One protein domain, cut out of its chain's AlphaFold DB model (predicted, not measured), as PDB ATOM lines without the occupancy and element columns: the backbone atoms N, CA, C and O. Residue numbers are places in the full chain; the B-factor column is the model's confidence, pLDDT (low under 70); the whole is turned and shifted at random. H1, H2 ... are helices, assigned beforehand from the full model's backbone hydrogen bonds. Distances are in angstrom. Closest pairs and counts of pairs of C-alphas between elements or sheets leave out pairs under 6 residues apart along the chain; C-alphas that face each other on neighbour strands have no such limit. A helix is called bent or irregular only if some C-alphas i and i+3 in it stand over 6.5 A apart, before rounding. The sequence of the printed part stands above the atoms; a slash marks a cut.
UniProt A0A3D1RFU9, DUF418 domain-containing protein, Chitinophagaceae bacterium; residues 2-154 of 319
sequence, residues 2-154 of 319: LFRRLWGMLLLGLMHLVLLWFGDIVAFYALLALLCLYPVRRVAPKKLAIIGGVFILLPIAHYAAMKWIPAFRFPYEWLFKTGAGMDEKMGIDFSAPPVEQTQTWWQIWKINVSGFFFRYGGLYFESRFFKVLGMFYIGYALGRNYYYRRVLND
ATOM      1  N   LEU A   2     -40.435  19.259  37.798       88.62
ATOM      2  CA  LEU A   2     -41.256  18.042  37.593       88.62
ATOM      3  C   LEU A   2     -40.824  16.836  38.449       88.62
ATOM      4  O   LEU A   2     -41.662  16.245  39.113       88.62
ATOM      5  N   PHE A   3     -39.526  16.530  38.500       93.38
ATOM      6  CA  PHE A   3     -38.985  15.432  39.313       93.38
ATOM      7  C   PHE A   3     -39.405  15.530  40.789       93.38
ATOM      8  O   PHE A   3     -39.950  14.583  41.336       93.38
ATOM      9  N   ARG A   4     -39.258  16.711  41.407       93.69
ATOM     10  CA  ARG A   4     -39.658  16.952  42.808       93.69
ATOM     11  C   ARG A   4     -41.162  16.772  43.027       93.69
ATOM     12  O   ARG A   4     -41.561  16.275  44.070       93.69
ATOM     13  N   ARG A   5     -41.986  17.154  42.042       93.50
ATOM     14  CA  ARG A   5     -43.440  16.930  42.092       93.50
ATOM     15  C   ARG A   5     -43.756  15.444  42.124       93.50
ATOM     16  O   ARG A   5     -44.523  15.021  42.979       93.50
ATOM     17  N   LEU A   6     -43.158  14.676  41.218       95.38
ATOM     18  CA  LEU A   6     -43.399  13.240  41.134       95.38
ATOM     19  C   LEU A   6     -42.876  12.507  42.373       95.38
ATOM     20  O   LEU A   6     -43.582  11.665  42.905       95.38
ATOM     21  N   TRP A   7     -41.717  12.899  42.907       95.69
ATOM     22  CA  TRP A   7     -41.226  12.376  44.185       95.69
ATOM     23  C   TRP A   7     -42.155  12.679  45.356       95.69
ATOM     24  O   TRP A   7     -42.432  11.793  46.153       95.69
ATOM     25  N   GLY A   8     -42.682  13.903  45.446       95.38
ATOM     26  CA  GLY A   8     -43.669  14.238  46.472       95.38
ATOM     27  C   GLY A   8     -44.951  13.406  46.352       95.38
ATOM     28  O   GLY A   8     -45.484  12.977  47.367       95.38
ATOM     29  N   MET A   9     -45.420  13.140  45.125       95.75
ATOM     30  CA  MET A   9     -46.564  12.244  44.902       95.75
ATOM     31  C   MET A   9     -46.238  10.803  45.286       95.75
ATOM     32  O   MET A   9     -47.075  10.157  45.900       95.75
ATOM     33  N   LEU A  10     -45.038  10.316  44.956       97.06
ATOM     34  CA  LEU A  10     -44.606   8.964  45.300       97.06
ATOM     35  C   LEU A  10     -44.576   8.771  46.816       97.06
ATOM     36  O   LEU A  10     -45.133   7.800  47.302       97.06
ATOM     37  N   LEU A  11     -43.994   9.711  47.565       96.69
ATOM     38  CA  LEU A  11     -43.941   9.632  49.028       96.69
ATOM     39  C   LEU A  11     -45.341   9.626  49.653       96.69
ATOM     40  O   LEU A  11     -45.635   8.768  50.476       96.69
ATOM     41  N   LEU A  12     -46.218  10.540  49.231       97.00
ATOM     42  CA  LEU A  12     -47.591  10.596  49.741       97.00
ATOM     43  C   LEU A  12     -48.408   9.356  49.343       97.00
ATOM     44  O   LEU A  12     -49.191   8.863  50.148       97.00
ATOM     45  N   GLY A  13     -48.200   8.834  48.132       96.88
ATOM     46  CA  GLY A  13     -48.803   7.583  47.681       96.88
ATOM     47  C   GLY A  13     -48.306   6.381  48.481       96.88
ATOM     48  O   GLY A  13     -49.112   5.569  48.899       96.88
ATOM     49  N   LEU A  14     -47.004   6.285  48.771       96.38
ATOM     50  CA  LEU A  14     -46.447   5.208  49.599       96.38
ATOM     51  C   LEU A  14     -46.977   5.266  51.035       96.38
ATOM     52  O   LEU A  14     -47.308   4.231  51.604       96.38
ATOM     53  N   MET A  15     -47.109   6.467  51.607       96.31
ATOM     54  CA  MET A  15     -47.754   6.641  52.910       96.31
ATOM     55  C   MET A  15     -49.207   6.167  52.875       96.31
ATOM     56  O   MET A  15     -49.626   5.440  53.764       96.31
ATOM     57  N   HIS A  16     -49.971   6.542  51.847       96.69
ATOM     58  CA  HIS A  16     -51.348   6.073  51.682       96.69
ATOM     59  C   HIS A  16     -51.423   4.553  51.493       96.69
ATOM     60  O   HIS A  16     -52.218   3.905  52.168       96.69
ATOM     61  N   LEU A  17     -50.549   3.984  50.664       95.25
ATOM     62  CA  LEU A  17     -50.479   2.555  50.388       95.25
ATOM     63  C   LEU A  17     -50.276   1.744  51.666       95.25
ATOM     64  O   LEU A  17     -50.958   0.749  51.876       95.25
ATOM     65  N   VAL A  18     -49.339   2.176  52.512       94.56
ATOM     66  CA  VAL A  18     -48.949   1.457  53.732       94.56
ATOM     67  C   VAL A  18     -49.923   1.724  54.884       94.56
ATOM     68  O   VAL A  18     -50.246   0.814  55.643       94.56
ATOM     69  N   LEU A  19     -50.397   2.963  55.039       94.62
ATOM     70  CA  LEU A  19     -51.175   3.370  56.215       94.62
ATOM     71  C   LEU A  19     -52.688   3.241  56.030       94.62
ATOM     72  O   LEU A  19     -53.396   3.058  57.013       94.62
ATOM     73  N   LEU A  20     -53.189   3.377  54.801       94.50
ATOM     74  CA  LEU A  20     -54.625   3.449  54.535       94.50
ATOM     75  C   LEU A  20     -55.101   2.280  53.682       94.50
ATOM     76  O   LEU A  20     -56.019   1.578  54.096       94.50
ATOM     77  N   TRP A  21     -54.515   2.064  52.504       94.38
ATOM     78  CA  TRP A  21     -55.047   1.071  51.574       94.38
ATOM     79  C   TRP A  21     -54.023   0.581  50.549       94.38
ATOM     80  O   TRP A  21     -53.592   1.343  49.680       94.38
ATOM     81  N   PHE A  22     -53.740  -0.723  50.546       93.06
ATOM     82  CA  PHE A  22     -52.821  -1.343  49.580       93.06
ATOM     83  C   PHE A  22     -53.221  -1.157  48.111       93.06
ATOM     84  O   PHE A  22     -52.378  -1.256  47.221       93.06
ATOM     85  N   GLY A  23     -54.497  -0.878  47.825       91.25
ATOM     86  CA  GLY A  23     -54.995  -0.626  46.472       91.25
ATOM     87  C   GLY A  23     -54.698   0.772  45.915       91.25
ATOM     88  O   GLY A  23     -55.296   1.131  44.893       91.25
ATOM     89  N   ASP A  24     -53.815   1.547  46.556       94.25
ATOM     90  CA  ASP A  24     -53.339   2.851  46.081       94.25
ATOM     91  C   ASP A  24     -52.979   2.849  44.584       94.25
ATOM     92  O   ASP A  24     -52.472   1.876  44.015       94.25
ATOM     93  N   ILE A  25     -53.249   3.979  43.935       91.81
ATOM     94  CA  ILE A  25     -52.870   4.233  42.542       91.81
ATOM     95  C   ILE A  25     -51.882   5.393  42.414       91.81
ATOM     96  O   ILE A  25     -51.259   5.541  41.363       91.81
ATOM     97  N   VAL A  26     -51.711   6.223  43.446       95.50
ATOM     98  CA  VAL A  26     -50.895   7.438  43.370       95.50
ATOM     99  C   VAL A  26     -49.408   7.099  43.341       95.50
ATOM    100  O   VAL A  26     -48.692   7.632  42.490       95.50
ATOM    101  N   ALA A  27     -48.943   6.194  44.204       96.25
ATOM    102  CA  ALA A  27     -47.579   5.676  44.193       96.25
ATOM    103  C   ALA A  27     -47.276   4.995  42.860       96.25
ATOM    104  O   ALA A  27     -46.263   5.301  42.232       96.25
ATOM    105  N   PHE A  28     -48.195   4.151  42.381       95.94
ATOM    106  CA  PHE A  28     -48.064   3.466  41.097       95.94
ATOM    107  C   PHE A  28     -47.915   4.460  39.935       95.94
ATOM    108  O   PHE A  28     -46.991   4.365  39.127       95.94
ATOM    109  N   TYR A  29     -48.776   5.477  39.882       96.19
ATOM    110  CA  TYR A  29     -48.723   6.527  38.865       96.19
ATOM    111  C   TYR A  29     -47.454   7.370  38.964       96.19
ATOM    112  O   TYR A  29     -46.832   7.667  37.944       96.19
ATOM    113  N   ALA A  30     -47.043   7.747  40.174       96.94
ATOM    114  CA  ALA A  30     -45.825   8.512  40.391       96.94
ATOM    115  C   ALA A  30     -44.578   7.718  39.977       96.94
ATOM    116  O   ALA A  30     -43.695   8.280  39.326       96.94
ATOM    117  N   LEU A  31     -44.534   6.418  40.281       96.56
ATOM    118  CA  LEU A  31     -43.454   5.512  39.901       96.56
ATOM    119  C   LEU A  31     -43.353   5.375  38.379       96.56
ATOM    120  O   LEU A  31     -42.292   5.624  37.809       96.56
ATOM    121  N   LEU A  32     -44.465   5.079  37.699       96.75
ATOM    122  CA  LEU A  32     -44.507   5.012  36.233       96.75
ATOM    123  C   LEU A  32     -44.110   6.345  35.592       96.75
ATOM    124  O   LEU A  32     -43.344   6.387  34.626       96.75
ATOM    125  N   ALA A  33     -44.578   7.461  36.147       96.50
ATOM    126  CA  ALA A  33     -44.205   8.775  35.654       96.50
ATOM    127  C   ALA A  33     -42.707   9.078  35.859       96.50
ATOM    128  O   ALA A  33     -42.096   9.688  34.984       96.50
ATOM    129  N   LEU A  34     -42.099   8.658  36.973       96.56
ATOM    130  CA  LEU A  34     -40.665   8.835  37.244       96.56
ATOM    131  C   LEU A  34     -39.789   7.949  36.361       96.56
ATOM    132  O   LEU A  34     -38.795   8.430  35.826       96.56
ATOM    133  N   LEU A  35     -40.151   6.677  36.209       95.94
ATOM    134  CA  LEU A  35     -39.313   5.692  35.530       95.94
ATOM    135  C   LEU A  35     -39.508   5.696  34.014       95.94
ATOM    136  O   LEU A  35     -38.551   5.491  33.279       95.94
ATOM    137  N   CYS A  36     -40.724   5.957  33.529       96.19
ATOM    138  CA  CYS A  36     -41.066   5.750  32.119       96.19
ATOM    139  C   CYS A  36     -41.441   7.042  31.388       96.19
ATOM    140  O   CYS A  36     -41.093   7.200  30.221       96.19
ATOM    141  N   LEU A  37     -42.141   7.985  32.034       94.88
ATOM    142  CA  LEU A  37     -42.499   9.265  31.398       94.88
ATOM    143  C   LEU A  37     -41.374  10.293  31.493       94.88
ATOM    144  O   LEU A  37     -41.075  10.991  30.524       94.88
ATOM    145  N   TYR A  38     -40.749  10.411  32.663       95.25
ATOM    146  CA  TYR A  38     -39.738  11.425  32.906       95.25
ATOM    147  C   TYR A  38     -38.549  11.297  31.945       95.25
ATOM    148  O   TYR A  38     -38.203  12.328  31.366       95.25
ATOM    149  N   PRO A  39     -37.952  10.119  31.670       95.50
ATOM    150  CA  PRO A  39     -36.824  10.022  30.736       95.50
ATOM    151  C   PRO A  39     -37.180  10.486  29.318       95.50
ATOM    152  O   PRO A  39     -36.431  11.245  28.706       95.50
ATOM    153  N   VAL A  40     -38.378  10.142  28.840       94.62
ATOM    154  CA  VAL A  40     -38.842  10.451  27.475       94.62
ATOM    155  C   VAL A  40     -39.566  11.798  27.357       94.62
ATOM    156  O   VAL A  40     -40.033  12.161  26.282       94.62
ATOM    157  N   ARG A  41     -39.621  12.604  28.426       92.81
ATOM    158  CA  ARG A  41     -40.340  13.898  28.469       92.81
ATOM    159  C   ARG A  41     -39.920  14.909  27.392       92.81
ATOM    160  O   ARG A  41     -40.644  15.860  27.112       92.81
ATOM    161  N   ARG A  42     -38.719  14.748  26.825       92.75
ATOM    162  CA  ARG A  42     -38.174  15.621  25.771       92.75
ATOM    163  C   ARG A  42     -38.526  15.158  24.355       92.75
ATOM    164  O   ARG A  42     -38.333  15.927  23.419       92.75
ATOM    165  N   VAL A  43     -39.074  13.955  24.196       94.88
ATOM    166  CA  VAL A  43     -39.505  13.418  22.902       94.88
ATOM    167  C   VAL A  43     -40.600  14.310  22.290       94.88
ATOM    168  O   VAL A  43     -41.351  15.012  22.984       94.88
ATOM    169  N   ALA A  44     -40.654  14.339  20.957       94.75
ATOM    170  CA  ALA A  44     -41.629  15.126  20.210       94.75
ATOM    171  C   ALA A  44     -43.074  14.683  20.539       94.75
ATOM    172  O   ALA A  44     -43.332  13.476  20.573       94.75
ATOM    173  N   PRO A  45     -44.037  15.613  20.713       93.38
ATOM    174  CA  PRO A  45     -45.416  15.274  21.086       93.38
ATOM    175  C   PRO A  45     -46.082  14.247  20.163       93.38
ATOM    176  O   PRO A  45     -46.696  13.306  20.649       93.38
ATOM    177  N   LYS A  46     -45.891  14.358  18.838       93.69
ATOM    178  CA  LYS A  46     -46.432  13.393  17.864       93.69
ATOM    179  C   LYS A  46     -45.906  11.973  18.107       93.69
ATOM    180  O   LYS A  46     -46.682  11.026  18.083       93.69
ATOM    181  N   LYS A  47     -44.606  11.828  18.395       95.88
ATOM    182  CA  LYS A  47     -43.999  10.528  18.720       95.88
ATOM    183  C   LYS A  47     -44.551   9.979  20.038       95.88
ATOM    184  O   LYS A  47     -44.883   8.804  20.094       95.88
ATOM    185  N   LEU A  48     -44.715  10.821  21.063       95.69
ATOM    186  CA  LEU A  48     -45.329  10.405  22.332       95.69
ATOM    187  C   LEU A  48     -46.786   9.963  22.161       95.69
ATOM    188  O   LEU A  48     -47.179   8.974  22.764       95.69
ATOM    189  N   ALA A  49     -47.570  10.632  21.316       95.00
ATOM    190  CA  ALA A  49     -48.935  10.202  21.018       95.00
ATOM    191  C   ALA A  49     -48.969   8.822  20.332       95.00
ATOM    192  O   ALA A  49     -49.773   7.979  20.716       95.00
ATOM    193  N   ILE A  50     -48.063   8.568  19.376       96.56
ATOM    194  CA  ILE A  50     -47.935   7.259  18.707       96.56
ATOM    195  C   ILE A  50     -47.518   6.177  19.707       96.56
ATOM    196  O   ILE A  50     -48.173   5.143  19.789       96.56
ATOM    197  N   ILE A  51     -46.473   6.430  20.506       96.75
ATOM    198  CA  ILE A  51     -46.036   5.514  21.570       96.75
ATOM    199  C   ILE A  51     -47.200   5.244  22.524       96.75
ATOM    200  O   ILE A  51     -47.460   4.098  22.864       96.75
ATOM    201  N   GLY A  52     -47.952   6.277  22.903       96.44
ATOM    202  CA  GLY A  52     -49.124   6.129  23.753       96.44
ATOM    203  C   GLY A  52     -50.193   5.212  23.155       96.44
ATOM    204  O   GLY A  52     -50.699   4.339  23.855       96.44
ATOM    205  N   GLY A  53     -50.475   5.349  21.855       95.62
ATOM    206  CA  GLY A  53     -51.372   4.451  21.122       95.62
ATOM    207  C   GLY A  53     -50.880   3.001  21.097       95.62
ATOM    208  O   GLY A  53     -51.653   2.090  21.376       95.62
ATOM    209  N   VAL A  54     -49.582   2.778  20.859       96.88
ATOM    210  CA  VAL A  54     -48.974   1.437  20.931       96.88
ATOM    211  C   VAL A  54     -49.129   0.849  22.334       96.88
ATOM    212  O   VAL A  54     -49.570  -0.287  22.480       96.88
ATOM    213  N   PHE A  55     -48.853   1.633  23.377       97.12
ATOM    214  CA  PHE A  55     -48.980   1.203  24.772       97.12
ATOM    215  C   PHE A  55     -50.418   0.853  25.181       97.12
ATOM    216  O   PHE A  55     -50.605   0.003  26.047       97.12
ATOM    217  N   ILE A  56     -51.440   1.435  24.546       96.00
ATOM    218  CA  ILE A  56     -52.837   1.018  24.751       96.00
ATOM    219  C   ILE A  56     -53.089  -0.400  24.210       96.00
ATOM    220  O   ILE A  56     -53.894  -1.128  24.789       96.00
ATOM    221  N   LEU A  57     -52.388  -0.812  23.147       96.69
ATOM    222  CA  LEU A  57     -52.532  -2.128  22.509       96.69
ATOM    223  C   LEU A  57     -51.579  -3.196  23.074       96.69
ATOM    224  O   LEU A  57     -51.866  -4.387  22.970       96.69
ATOM    225  N   LEU A  58     -50.483  -2.792  23.729       96.94
ATOM    226  CA  LEU A  58     -49.510  -3.707  24.346       96.94
ATOM    227  C   LEU A  58     -50.088  -4.746  25.326       96.94
ATOM    228  O   LEU A  58     -49.521  -5.837  25.377       96.94
ATOM    229  N   PRO A  59     -51.201  -4.514  26.056       97.38
ATOM    230  CA  PRO A  59     -51.855  -5.566  26.830       97.38
ATOM    231  C   PRO A  59     -52.161  -6.842  26.036       97.38
ATOM    232  O   PRO A  59     -52.062  -7.926  26.597       97.38
ATOM    233  N   ILE A  60     -52.480  -6.735  24.740       97.31
ATOM    234  CA  ILE A  60     -52.756  -7.893  23.873       97.31
ATOM    235  C   ILE A  60     -51.492  -8.745  23.724       97.31
ATOM    236  O   ILE A  60     -51.521  -9.957  23.939       97.31
ATOM    237  N   ALA A  61     -50.367  -8.097  23.411       97.75
ATOM    238  CA  ALA A  61     -49.074  -8.759  23.286       97.75
ATOM    239  C   ALA A  61     -48.604  -9.335  24.628       97.75
ATOM    240  O   ALA A  61     -48.091 -10.448  24.670       97.75
ATOM    241  N   HIS A  62     -48.819  -8.613  25.728       97.75
ATOM    242  CA  HIS A  62     -48.452  -9.077  27.061       97.75
ATOM    243  C   HIS A  62     -49.253 -10.305  27.495       97.75
ATOM    244  O   HIS A  62     -48.669 -11.272  27.972       97.75
ATOM    245  N   TYR A  63     -50.570 -10.305  27.274       97.56
ATOM    246  CA  TYR A  63     -51.417 -11.461  27.554       97.56
ATOM    247  C   TYR A  63     -50.997 -12.680  26.724       97.56
ATOM    248  O   TYR A  63     -50.830 -13.772  27.262       97.56
ATOM    249  N   ALA A  64     -50.752 -12.489  25.422       97.62
ATOM    250  CA  ALA A  64     -50.237 -13.548  24.557       97.62
ATOM    251  C   ALA A  64     -48.871 -14.070  25.036       97.62
ATOM    252  O   ALA A  64     -48.658 -15.280  25.073       97.62
ATOM    253  N   ALA A  65     -47.968 -13.182  25.457       97.75
ATOM    254  CA  ALA A  65     -46.669 -13.563  25.998       97.75
ATOM    255  C   ALA A  65     -46.811 -14.374  27.292       97.75
ATOM    256  O   ALA A  65     -46.218 -15.440  27.390       97.75
ATOM    257  N   MET A  66     -47.651 -13.949  28.244       97.56
ATOM    258  CA  MET A  66     -47.929 -14.729  29.457       97.56
ATOM    259  C   MET A  66     -48.523 -16.099  29.126       97.56
ATOM    260  O   MET A  66     -48.117 -17.101  29.711       97.56
ATOM    261  N   LYS A  67     -49.447 -16.180  28.162       96.31
ATOM    262  CA  LYS A  67     -50.034 -17.452  27.724       96.31
ATOM    263  C   LYS A  67     -48.971 -18.420  27.198       96.31
ATOM    264  O   LYS A  67     -48.920 -19.554  27.667       96.31
ATOM    265  N   TRP A  68     -48.128 -17.991  26.261       97.06
ATOM    266  CA  TRP A  68     -47.231 -18.891  25.524       97.06
ATOM    267  C   TRP A  68     -45.824 -19.024  26.115       97.06
ATOM    268  O   TRP A  68     -45.143 -20.008  25.845       97.06
ATOM    269  N   ILE A  69     -45.378 -18.058  26.919       97.44
ATOM    270  CA  ILE A  69     -44.012 -17.980  27.441       97.44
ATOM    271  C   ILE A  69     -44.079 -17.892  28.975       97.44
ATOM    272  O   ILE A  69     -44.301 -16.806  29.518       97.44
ATOM    273  N   PRO A  70     -43.847 -19.000  29.708       94.69
ATOM    274  CA  PRO A  70     -43.947 -19.027  31.172       94.69
ATOM    275  C   PRO A  70     -43.089 -17.973  31.888       94.69
ATOM    276  O   PRO A  70     -43.498 -17.455  32.921       94.69
ATOM    277  N   ALA A  71     -41.949 -17.573  31.311       97.25
ATOM    278  CA  ALA A  71     -41.099 -16.517  31.867       97.25
ATOM    279  C   ALA A  71     -41.828 -15.167  32.043       97.25
ATOM    280  O   ALA A  71     -41.487 -14.402  32.941       97.25
ATOM    281  N   PHE A  72     -42.859 -14.882  31.239       97.00
ATOM    282  CA  PHE A  72     -43.685 -13.683  31.406       97.00
ATOM    283  C   PHE A  72     -44.674 -13.789  32.577       97.00
ATOM    284  O   PHE A  72     -45.224 -12.778  32.986       97.00
ATOM    285  N   ARG A  73     -44.904 -14.971  33.160       96.56
ATOM    286  CA  ARG A  73     -45.741 -15.136  34.366       96.56
ATOM    287  C   ARG A  73     -44.950 -14.916  35.654       96.56
ATOM    288  O   ARG A  73     -45.532 -14.544  36.671       96.56
ATOM    289  N   PHE A  74     -43.626 -15.071  35.589       97.19
ATOM    290  CA  PHE A  74     -42.733 -15.011  36.746       97.19
ATOM    291  C   PHE A  74     -42.936 -13.772  37.637       97.19
ATOM    292  O   PHE A  74     -43.035 -13.953  38.850       97.19
ATOM    293  N   PRO A  75     -43.055 -12.526  37.121       96.81
ATOM    294  CA  PRO A  75     -43.236 -11.366  37.996       96.81
ATOM    295  C   PRO A  75     -44.531 -11.427  38.813       96.81
ATOM    296  O   PRO A  75     -44.533 -11.065  39.988       96.81
ATOM    297  N   TYR A  76     -45.621 -11.908  38.207       96.19
ATOM    298  CA  TYR A  76     -46.895 -12.120  38.894       96.19
ATOM    299  C   TYR A  76     -46.776 -13.219  39.958       96.19
ATOM    300  O   TYR A  76     -47.113 -12.979  41.116       96.19
ATOM    301  N   GLU A  77     -46.240 -14.385  39.587       97.25
ATOM    302  CA  GLU A  77     -46.100 -15.542  40.480       97.25
ATOM    303  C   GLU A  77     -45.199 -15.230  41.680       97.25
ATOM    304  O   GLU A  77     -45.540 -15.539  42.822       97.25
ATOM    305  N   TRP A  78     -44.067 -14.563  41.440       97.94
ATOM    306  CA  TRP A  78     -43.132 -14.170  42.489       97.94
ATOM    307  C   TRP A  78     -43.759 -13.183  43.477       97.94
ATOM    308  O   TRP A  78     -43.615 -13.359  44.690       97.94
ATOM    309  N   LEU A  79     -44.486 -12.177  42.981       97.75
ATOM    310  CA  LEU A  79     -45.187 -11.219  43.835       97.75
ATOM    311  C   LEU A  79     -46.256 -11.926  44.674       97.75
ATOM    312  O   LEU A  79     -46.252 -11.784  45.891       97.75
ATOM    313  N   PHE A  80     -47.113 -12.749  44.066       97.00
ATOM    314  CA  PHE A  80     -48.162 -13.468  44.799       97.00
ATOM    315  C   PHE A  80     -47.597 -14.433  45.845       97.00
ATOM    316  O   PHE A  80     -48.069 -14.446  46.979       97.00
ATOM    317  N   LYS A  81     -46.543 -15.184  45.505       97.44
ATOM    318  CA  LYS A  81     -45.859 -16.068  46.457       97.44
ATOM    319  C   LYS A  81     -45.245 -15.288  47.619       97.44
ATOM    320  O   LYS A  81     -45.305 -15.738  48.761       97.44
ATOM    321  N   THR A  82     -44.664 -14.122  47.339       97.69
ATOM    322  CA  THR A  82     -44.092 -13.254  48.378       97.69
ATOM    323  C   THR A  82     -45.179 -12.704  49.300       97.69
ATOM    324  O   THR A  82     -45.005 -12.768  50.512       97.69
ATOM    325  N   GLY A  83     -46.304 -12.238  48.746       96.25
ATOM    326  CA  GLY A  83     -47.467 -11.796  49.524       96.25
ATOM    327  C   GLY A  83     -48.002 -12.902  50.434       96.25
ATOM    328  O   GLY A  83     -48.082 -12.713  51.640       96.25
ATOM    329  N   ALA A  84     -48.228 -14.101  49.890       95.81
ATOM    330  CA  ALA A  84     -48.712 -15.241  50.671       95.81
ATOM    331  C   ALA A  84     -47.758 -15.621  51.819       95.81
ATOM    332  O   ALA A  84     -48.190 -15.834  52.950       95.81
ATOM    333  N   GLY A  85     -46.445 -15.632  51.565       96.62
ATOM    334  CA  GLY A  85     -45.453 -15.869  52.620       96.62
ATOM    335  C   GLY A  85     -45.379 -14.744  53.661       96.62
ATOM    336  O   GLY A  85     -44.922 -14.970  54.782       96.62
ATOM    337  N   MET A  86     -45.801 -13.524  53.318       95.56
ATOM    338  CA  MET A  86     -45.919 -12.421  54.272       95.56
ATOM    339  C   MET A  86     -47.197 -12.504  55.097       95.56
ATOM    340  O   MET A  86     -47.120 -12.239  56.295       95.56
ATOM    341  N   ASP A  87     -48.319 -12.918  54.507       95.12
ATOM    342  CA  ASP A  87     -49.557 -13.190  55.244       95.12
ATOM    343  C   ASP A  87     -49.321 -14.222  56.346       95.12
ATOM    344  O   ASP A  87     -49.616 -13.956  57.511       95.12
ATOM    345  N   GLU A  88     -48.678 -15.342  56.000       94.56
ATOM    346  CA  GLU A  88     -48.324 -16.403  56.946       94.56
ATOM    347  C   GLU A  88     -47.443 -15.869  58.089       94.56
ATOM    348  O   GLU A  88     -47.772 -16.020  59.265       94.56
ATOM    349  N   LYS A  89     -46.357 -15.153  57.763       95.25
ATOM    350  CA  LYS A  89     -45.441 -14.575  58.766       95.25
ATOM    351  C   LYS A  89     -46.092 -13.519  59.654       95.25
ATOM    352  O   LYS A  89     -45.673 -13.336  60.795       95.25
ATOM    353  N   MET A  90     -47.054 -12.768  59.124       94.25
ATOM    354  CA  MET A  90     -47.738 -11.702  59.855       94.25
ATOM    355  C   MET A  90     -48.988 -12.191  60.597       94.25
ATOM    356  O   MET A  90     -49.556 -11.403  61.364       94.25
ATOM    357  N   GLY A  91     -49.373 -13.461  60.419       91.25
ATOM    358  CA  GLY A  91     -50.571 -14.056  61.007       91.25
ATOM    359  C   GLY A  91     -51.857 -13.450  60.446       91.25
ATOM    360  O   GLY A  91     -52.774 -13.161  61.210       91.25
ATOM    361  N   ILE A  92     -51.885 -13.155  59.143       91.25
ATOM    362  CA  ILE A  92     -53.074 -12.651  58.450       91.25
ATOM    363  C   ILE A  92     -53.885 -13.858  57.985       91.25
ATOM    364  O   ILE A  92     -53.408 -14.655  57.181       91.25
ATOM    365  N   ASP A  93     -55.112 -13.980  58.486       83.62
ATOM    366  CA  ASP A  93     -56.020 -15.066  58.131       83.62
ATOM    367  C   ASP A  93     -57.234 -14.526  57.378       83.62
ATOM    368  O   ASP A  93     -58.180 -14.010  57.973       83.62
ATOM    369  N   PHE A  94     -57.214 -14.681  56.053       79.62
ATOM    370  CA  PHE A  94     -58.306 -14.245  55.185       79.62
ATOM    371  C   PHE A  94     -59.564 -15.123  55.254       79.62
ATOM    372  O   PHE A  94     -60.561 -14.774  54.622       79.62
ATOM    373  N   SER A  95     -59.544 -16.234  56.000       80.44
ATOM    374  CA  SER A  95     -60.747 -17.036  56.255       80.44
ATOM    375  C   SER A  95     -61.679 -16.380  57.280       80.44
ATOM    376  O   SER A  95     -62.894 -16.576  57.217       80.44
ATOM    377  N   ALA A  96     -61.137 -15.537  58.167       77.19
ATOM    378  CA  ALA A  96     -61.927 -14.729  59.087       77.19
ATOM    379  C   ALA A  96     -62.688 -13.612  58.339       77.19
ATOM    380  O   ALA A  96     -62.212 -13.111  57.315       77.19
ATOM    381  N   PRO A  97     -63.841 -13.139  58.838       79.75
ATOM    382  CA  PRO A  97     -64.522 -11.982  58.268       79.75
ATOM    383  C   PRO A  97     -63.601 -10.746  58.182       79.75
ATOM    384  O   PRO A  97     -62.857 -10.469  59.127       79.75
ATOM    385  N   PRO A  98     -63.670  -9.930  57.107       79.31
ATOM    386  CA  PRO A  98     -62.811  -8.748  56.951       79.31
ATOM    387  C   PRO A  98     -62.858  -7.773  58.135       79.31
ATOM    388  O   PRO A  98     -61.874  -7.099  58.434       79.31
ATOM    389  N   VAL A  99     -64.003  -7.697  58.818       83.75
ATOM    390  CA  VAL A  99     -64.203  -6.858  60.007       83.75
ATOM    391  C   VAL A  99     -63.324  -7.324  61.171       83.75
ATOM    392  O   VAL A  99     -62.708  -6.497  61.839       83.75
ATOM    393  N   GLU A 100     -63.200  -8.630  61.403       83.38
ATOM    394  CA  GLU A 100     -62.395  -9.198  62.498       83.38
ATOM    395  C   GLU A 100     -60.892  -9.018  62.258       83.38
ATOM    396  O   GLU A 100     -60.118  -8.758  63.181       83.38
ATOM    397  N   GLN A 101     -60.483  -9.046  60.991       85.06
ATOM    398  CA  GLN A 101     -59.097  -8.819  60.590       85.06
ATOM    399  C   GLN A 101     -58.674  -7.348  60.630       85.06
ATOM    400  O   GLN A 101     -57.510  -7.041  60.402       85.06
ATOM    401  N   THR A 102     -59.591  -6.413  60.871       91.69
ATOM    402  CA  THR A 102     -59.322  -4.975  60.746       91.69
ATOM    403  C   THR A 102     -59.751  -4.193  61.981       91.69
ATOM    404  O   THR A 102     -60.179  -3.056  61.861       91.69
ATOM    405  N   GLN A 103     -59.637  -4.776  63.174       92.31
ATOM    406  CA  GLN A 103     -60.014  -4.145  64.449       92.31
ATOM    407  C   GLN A 103     -58.994  -3.105  64.937       92.31
ATOM    408  O   GLN A 103     -59.318  -2.209  65.711       92.31
ATOM    409  N   THR A 104     -57.741  -3.205  64.488       94.12
ATOM    410  CA  THR A 104     -56.651  -2.326  64.927       94.12
ATOM    411  C   THR A 104     -55.861  -1.759  63.754       94.12
ATOM    412  O   THR A 104     -55.714  -2.392  62.706       94.12
ATOM    413  N   TRP A 105     -55.260  -0.581  63.951       94.31
ATOM    414  CA  TRP A 105     -54.373   0.038  62.955       94.31
ATOM    415  C   TRP A 105     -53.183  -0.850  62.592       94.31
ATOM    416  O   TRP A 105     -52.714  -0.823  61.456       94.31
ATOM    417  N   TRP A 106     -52.716  -1.667  63.537       94.50
ATOM    418  CA  TRP A 106     -51.629  -2.610  63.304       94.50
ATOM    419  C   TRP A 106     -52.021  -3.725  62.332       94.50
ATOM    420  O   TRP A 106     -51.244  -4.056  61.437       94.50
ATOM    421  N   GLN A 107     -53.234  -4.270  62.453       94.00
ATOM    422  CA  GLN A 107     -53.724  -5.263  61.498       94.00
ATOM    423  C   GLN A 107     -53.912  -4.659  60.102       94.00
ATOM    424  O   GLN A 107     -53.487  -5.260  59.119       94.00
ATOM    425  N   ILE A 108     -54.453  -3.437  60.008       94.62
ATOM    426  CA  ILE A 108     -54.561  -2.722  58.726       94.62
ATOM    427  C   ILE A 108     -53.186  -2.532  58.088       94.62
ATOM    428  O   ILE A 108     -53.016  -2.798  56.902       94.62
ATOM    429  N   TRP A 109     -52.193  -2.101  58.865       95.56
ATOM    430  CA  TRP A 109     -50.829  -1.943  58.369       95.56
ATOM    431  C   TRP A 109     -50.260  -3.263  57.829       95.56
ATOM    432  O   TRP A 109     -49.721  -3.278  56.723       95.56
ATOM    433  N   LYS A 110     -50.435  -4.379  58.551       95.06
ATOM    434  CA  LYS A 110     -50.003  -5.717  58.105       95.06
ATOM    435  C   LYS A 110     -50.655  -6.110  56.776       95.06
ATOM    436  O   LYS A 110     -49.948  -6.445  55.825       95.06
ATOM    437  N   ILE A 111     -51.986  -5.998  56.695       94.44
ATOM    438  CA  ILE A 111     -52.762  -6.268  55.475       94.44
ATOM    439  C   ILE A 111     -52.281  -5.382  54.334       94.44
ATOM    440  O   ILE A 111     -52.148  -5.848  53.210       94.44
ATOM    441  N   ASN A 112     -51.980  -4.114  54.605       95.75
ATOM    442  CA  ASN A 112     -51.542  -3.199  53.567       95.75
ATOM    443  C   ASN A 112     -50.147  -3.540  53.024       95.75
ATOM    444  O   ASN A 112     -49.912  -3.497  51.815       95.75
ATOM    445  N   VAL A 113     -49.221  -3.897  53.916       94.94
ATOM    446  CA  VAL A 113     -47.849  -4.264  53.556       94.94
ATOM    447  C   VAL A 113     -47.811  -5.569  52.764       94.94
ATOM    448  O   VAL A 113     -47.108  -5.635  51.758       94.94
ATOM    449  N   SER A 114     -48.581  -6.583  53.161       94.88
ATOM    450  CA  SER A 114     -48.708  -7.816  52.374       94.88
ATOM    451  C   SER A 114     -49.505  -7.588  51.077       94.88
ATOM    452  O   SER A 114     -49.079  -7.952  49.976       94.88
ATOM    453  N   GLY A 115     -50.610  -6.846  51.180       94.56
ATOM    454  CA  GLY A 115     -51.495  -6.438  50.088       94.56
ATOM    455  C   GLY A 115     -50.784  -5.741  48.930       94.56
ATOM    456  O   GLY A 115     -51.205  -5.871  47.778       94.56
ATOM    457  N   PHE A 116     -49.675  -5.042  49.204       95.25
ATOM    458  CA  PHE A 116     -48.794  -4.463  48.188       95.25
ATOM    459  C   PHE A 116     -48.410  -5.481  47.106       95.25
ATOM    460  O   PHE A 116     -48.504  -5.186  45.913       95.25
ATOM    461  N   PHE A 117     -48.007  -6.686  47.507       96.50
ATOM    462  CA  PHE A 117     -47.507  -7.699  46.586       96.50
ATOM    463  C   PHE A 117     -48.618  -8.211  45.673       96.50
ATOM    464  O   PHE A 117     -48.465  -8.205  44.449       96.50
ATOM    465  N   PHE A 118     -49.776  -8.541  46.245       95.88
ATOM    466  CA  PHE A 118     -50.956  -8.939  45.477       95.88
ATOM    467  C   PHE A 118     -51.420  -7.832  44.535       95.88
ATOM    468  O   PHE A 118     -51.721  -8.085  43.367       95.88
ATOM    469  N   ARG A 119     -51.419  -6.577  45.003       95.00
ATOM    470  CA  ARG A 119     -51.796  -5.430  44.178       95.00
ATOM    471  C   ARG A 119     -50.888  -5.289  42.971       95.00
ATOM    472  O   ARG A 119     -51.391  -5.202  41.853       95.00
ATOM    473  N   TYR A 120     -49.575  -5.237  43.170       95.62
ATOM    474  CA  TYR A 120     -48.634  -5.029  42.070       95.62
ATOM    475  C   TYR A 120     -48.547  -6.253  41.152       95.62
ATOM    476  O   TYR A 120     -48.434  -6.078  39.938       95.62
ATOM    477  N   GLY A 121     -48.707  -7.464  41.694       96.69
ATOM    478  CA  GLY A 121     -48.845  -8.686  40.904       96.69
ATOM    479  C   GLY A 121     -50.080  -8.629  40.007       96.69
ATOM    480  O   GLY A 121     -49.980  -8.859  38.804       96.69
ATOM    481  N   GLY A 122     -51.227  -8.217  40.554       95.94
ATOM    482  CA  GLY A 122     -52.465  -8.044  39.794       95.94
ATOM    483  C   GLY A 122     -52.352  -6.949  38.731       95.94
ATOM    484  O   GLY A 122     -52.753  -7.147  37.590       95.94
ATOM    485  N   LEU A 123     -51.730  -5.808  39.056       96.25
ATOM    486  CA  LEU A 123     -51.480  -4.730  38.088       96.25
ATOM    487  C   LEU A 123     -50.592  -5.181  36.920       96.25
ATOM    488  O   LEU A 123     -50.795  -4.720  35.790       96.25
ATOM    489  N   TYR A 124     -49.614  -6.049  37.187       96.81
ATOM    490  CA  TYR A 124     -48.790  -6.671  36.157       96.81
ATOM    491  C   TYR A 124     -49.618  -7.639  35.306       96.81
ATOM    492  O   TYR A 124     -49.689  -7.453  34.092       96.81
ATOM    493  N   PHE A 125     -50.305  -8.595  35.941       96.62
ATOM    494  CA  PHE A 125     -51.133  -9.605  35.275       96.62
ATOM    495  C   PHE A 125     -52.204  -8.973  34.373       96.62
ATOM    496  O   PHE A 125     -52.322  -9.281  33.191       96.62
ATOM    497  N   GLU A 126     -52.902  -7.953  34.867       94.62
ATOM    498  CA  GLU A 126     -53.915  -7.217  34.103       94.62
ATOM    499  C   GLU A 126     -53.342  -6.267  33.038       94.62
ATOM    500  O   GLU A 126     -54.079  -5.514  32.376       94.62
ATOM    501  N   SER A 127     -52.013  -6.244  32.889       96.19
ATOM    502  CA  SER A 127     -51.292  -5.386  31.950       96.19
ATOM    503  C   SER A 127     -51.578  -3.895  32.183       96.19
ATOM    504  O   SER A 127     -51.588  -3.085  31.249       96.19
ATOM    505  N   ARG A 128     -51.875  -3.507  33.432       95.06
ATOM    506  CA  ARG A 128     -52.389  -2.169  33.761       95.06
ATOM    507  C   ARG A 128     -51.329  -1.085  33.576       95.06
ATOM    508  O   ARG A 128     -51.660   0.037  33.195       95.06
ATOM    509  N   PHE A 129     -50.058  -1.430  33.765       95.12
ATOM    510  CA  PHE A 129     -48.933  -0.521  33.553       95.12
ATOM    511  C   PHE A 129     -48.855   0.007  32.114       95.12
ATOM    512  O   PHE A 129     -48.671   1.209  31.927       95.12
ATOM    513  N   PHE A 130     -49.087  -0.840  31.103       96.25
ATOM    514  CA  PHE A 130     -49.092  -0.403  29.706       96.25
ATOM    515  C   PHE A 130     -50.196   0.619  29.435       96.25
ATOM    516  O   PHE A 130     -49.940   1.676  28.866       96.25
ATOM    517  N   LYS A 131     -51.409   0.347  29.926       94.50
ATOM    518  CA  LYS A 131     -52.587   1.210  29.741       94.50
ATOM    519  C   LYS A 131     -52.365   2.594  30.354       94.50
ATOM    520  O   LYS A 131     -52.621   3.614  29.715       94.50
ATOM    521  N   VAL A 132     -51.846   2.630  31.582       96.06
ATOM    522  CA  VAL A 132     -51.552   3.882  32.296       96.06
ATOM    523  C   VAL A 132     -50.466   4.677  31.577       96.06
ATOM    524  O   VAL A 132     -50.639   5.876  31.362       96.06
ATOM    525  N   LEU A 133     -49.387   4.023  31.141       96.81
ATOM    526  CA  LEU A 133     -48.340   4.675  30.352       96.81
ATOM    527  C   LEU A 133     -48.869   5.208  29.019       96.81
ATOM    528  O   LEU A 133     -48.558   6.342  28.657       96.81
ATOM    529  N   GLY A 134     -49.731   4.450  28.338       96.69
ATOM    530  CA  GLY A 134     -50.401   4.881  27.114       96.69
ATOM    531  C   GLY A 134     -51.140   6.206  27.300       96.69
ATOM    532  O   GLY A 134     -50.889   7.183  26.587       96.69
ATOM    533  N   MET A 135     -51.972   6.278  28.341       95.62
ATOM    534  CA  MET A 135     -52.713   7.490  28.693       95.62
ATOM    535  C   MET A 135     -51.803   8.632  29.157       95.62
ATOM    536  O   MET A 135     -52.065   9.791  28.831       95.62
ATOM    537  N   PHE A 136     -50.712   8.341  29.869       96.00
ATOM    538  CA  PHE A 136     -49.731   9.355  30.265       96.00
ATOM    539  C   PHE A 136     -49.028   9.968  29.062       96.00
ATOM    540  O   PHE A 136     -48.889  11.189  29.009       96.00
ATOM    541  N   TYR A 137     -48.610   9.163  28.085       96.94
ATOM    542  CA  TYR A 137     -47.942   9.667  26.890       96.94
ATOM    543  C   TYR A 137     -48.880  10.500  26.014       96.94
ATOM    544  O   TYR A 137     -48.495  11.596  25.601       96.94
ATOM    545  N   ILE A 138     -50.124  10.049  25.809       95.19
ATOM    546  CA  ILE A 138     -51.152  10.822  25.090       95.19
ATOM    547  C   ILE A 138     -51.450  12.128  25.833       95.19
ATOM    548  O   ILE A 138     -51.382  13.208  25.245       95.19
ATOM    549  N   GLY A 139     -51.713  12.060  27.139       94.44
ATOM    550  CA  GLY A 139     -52.000  13.236  27.961       94.44
ATOM    551  C   GLY A 139     -50.837  14.230  27.999       94.44
ATOM    552  O   GLY A 139     -51.046  15.437  27.873       94.44
ATOM    553  N   TYR A 140     -49.595  13.746  28.100       94.38
ATOM    554  CA  TYR A 140     -48.399  14.588  28.068       94.38
ATOM    555  C   TYR A 140     -48.193  15.238  26.694       94.38
ATOM    556  O   TYR A 140     -47.837  16.417  26.621       94.38
ATOM    557  N   ALA A 141     -48.459  14.510  25.605       94.69
ATOM    558  CA  ALA A 141     -48.426  15.049  24.248       94.69
ATOM    559  C   ALA A 141     -49.474  16.155  24.042       94.69
ATOM    560  O   ALA A 141     -49.137  17.208  23.506       94.69
ATOM    561  N   LEU A 142     -50.709  15.961  24.522       93.31
ATOM    562  CA  LEU A 142     -51.777  16.967  24.465       93.31
ATOM    563  C   LEU A 142     -51.487  18.187  25.357       93.31
ATOM    564  O   LEU A 142     -51.820  19.319  25.004       93.31
ATOM    565  N   GLY A 143     -50.864  17.972  26.517       91.50
ATOM    566  CA  GLY A 143     -50.488  19.035  27.450       91.50
ATOM    567  C   GLY A 143     -49.341  19.920  26.947       91.50
ATOM    568  O   GLY A 143     -49.257  21.094  27.316       91.50
ATOM    569  N   ARG A 144     -48.461  19.384  26.091       89.56
ATOM    570  CA  ARG A 144     -47.336  20.125  25.500       89.56
ATOM    571  C   ARG A 144     -47.844  21.229  24.576       89.56
ATOM    572  O   ARG A 144     -48.750  21.025  23.774       89.56
ATOM    573  N   ASN A 145     -47.242  22.413  24.704       85.25
ATOM    574  CA  ASN A 145     -47.580  23.615  23.931       85.25
ATOM    575  C   ASN A 145     -49.078  23.965  23.953       85.25
ATOM    576  O   ASN A 145     -49.585  24.577  23.019       85.25
ATOM    577  N   TYR A 146     -49.790  23.561  25.014       89.00
ATOM    578  CA  TYR A 146     -51.229  23.767  25.162       89.00
ATOM    579  C   TYR A 146     -52.062  23.218  23.989       89.00
ATOM    580  O   TYR A 146     -53.140  23.745  23.713       89.00
ATOM    581  N   TYR A 147     -51.599  22.154  23.316       88.75
ATOM    582  CA  TYR A 147     -52.288  21.568  22.160       88.75
ATOM    583  C   TYR A 147     -53.726  21.141  22.487       88.75
ATOM    584  O   TYR A 147     -54.622  21.271  21.655       88.75
ATOM    585  N   TYR A 148     -53.977  20.734  23.735       91.19
ATOM    586  CA  TYR A 148     -55.319  20.465  24.243       91.19
ATOM    587  C   TYR A 148     -56.297  21.628  24.002       91.19
ATOM    588  O   TYR A 148     -57.464  21.370  23.756       91.19
ATOM    589  N   ARG A 149     -55.859  22.900  24.004       91.75
ATOM    590  CA  ARG A 149     -56.736  24.050  23.709       91.75
ATOM    591  C   ARG A 149     -57.274  24.002  22.282       91.75
ATOM    592  O   ARG A 149     -58.441  24.294  22.069       91.75
ATOM    593  N   ARG A 150     -56.436  23.601  21.318       90.56
ATOM    594  CA  ARG A 150     -56.851  23.429  19.921       90.56
ATOM    595  C   ARG A 150     -57.880  22.307  19.802       90.56
ATOM    596  O   ARG A 150     -58.914  22.513  19.187       90.56
ATOM    597  N   VAL A 151     -57.616  21.166  20.441       90.94
ATOM    598  CA  VAL A 151     -58.534  20.013  20.448       90.94
ATOM    599  C   VAL A 151     -59.869  20.366  21.107       90.94
ATOM    600  O   VAL A 151     -60.917  20.043  20.567       90.94
ATOM    601  N   LEU A 152     -59.846  21.061  22.249       91.94
ATOM    602  CA  LEU A 152     -61.060  21.454  22.967       91.94
ATOM    603  C   LEU A 152     -61.901  22.497  22.217       91.94
ATOM    604  O   LEU A 152     -63.096  22.582  22.476       91.94
ATOM    605  N   ASN A 153     -61.308  23.270  21.304       92.88
ATOM    606  CA  ASN A 153     -62.028  24.242  20.475       92.88
ATOM    607  C   ASN A 153     -62.561  23.638  19.162       92.88
ATOM    608  O   ASN A 153     -63.422  24.239  18.522       92.88
ATOM    609  N   ASP A 154     -62.079  22.461  18.758       95.25
ATOM    610  CA  ASP A 154     -62.500  21.771  17.537       95.25
ATOM    611  C   ASP A 154     -63.744  20.906  17.805       95.25
ATOM    612  O   ASP A 154     -63.666  19.736  18.190       95.25
TER     613      ASP A 154
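AT A GLANCE: This is residues 2 to 154 of the 319 residues of the protein "DUF418 domain-containing protein" of Chitinophagaceae bacterium (UniProt A0A3D1RFU9). Two helix pairs, H3 beside H6 and H4 beside H5, make the arms of a wide V, and the hairpin of H1 and H2 lies across its opening. Residues 95 to 100 stick out, and H6 turns sharply near residue 147. The printed part has 153 residues with six named helices, H1 to H6 in order, and no named strand: all helix, packed part aligned, part crossed. It is loose, with a radius of gyration of the C-alphas of 18.6 A and spans of 55 by 38 by 27 A.

HOW THE PARTS SIT: Start with H1, residues 2 to 19, and H2, residues 26 to 40, a hairpin at a shallow tilt of 26 degrees; the closest C-alphas, of Gly 13 and Ala 27, are 4.2 A apart. Next, H3, residues 45 to 68, is one helix by its hydrogen bonds but bent, C-alphas 56 and 59 being 7.0 A apart; arms H3a, 45 to 56, and H3b, 59 to 68, stand at 41 degrees. H4, residues 74 to 90, and H5, residues 105 to 125, form a hairpin at 13 degrees, closest at C-alphas of Tyr 76 and Gly 121, 4.4 A. H1 touches H5 with residues 17 to 19 alone, closest at C-alphas 18 and 112, 5.3 A. H6, residues 128 to 153, is irregular, C-alphas 145 and 148 being 8.4 A apart; it touches H3a, closest at C-alphas 52 and 134, 3.8 A. With residues 129 to 137 alone H6 touches H2, closest at C-alphas 32 and 133, 7.0 A. O i to N i+4 pairs are all within hydrogen-bond range in H1, H3a, H3b and H4, against 8 of 11 in H2, 15 of 17 in H5 and 16 of 22 in H6.

IN THESE COORDINATES: Find C-alpha 2 at (-41.256, 18.042, 37.593); H1 runs 25.7 A. H5 spans 29.5 A, and H6 31.1 A to C-alpha 153 at (-62.028, 24.242, 20.475).

THE WHOLE: C-alphas 91 and 154, the farthest apart, are 57.6 A apart. The link H4 to H5 is long; the printed part has no cut, and no printed residue is under 70 in pLDDT.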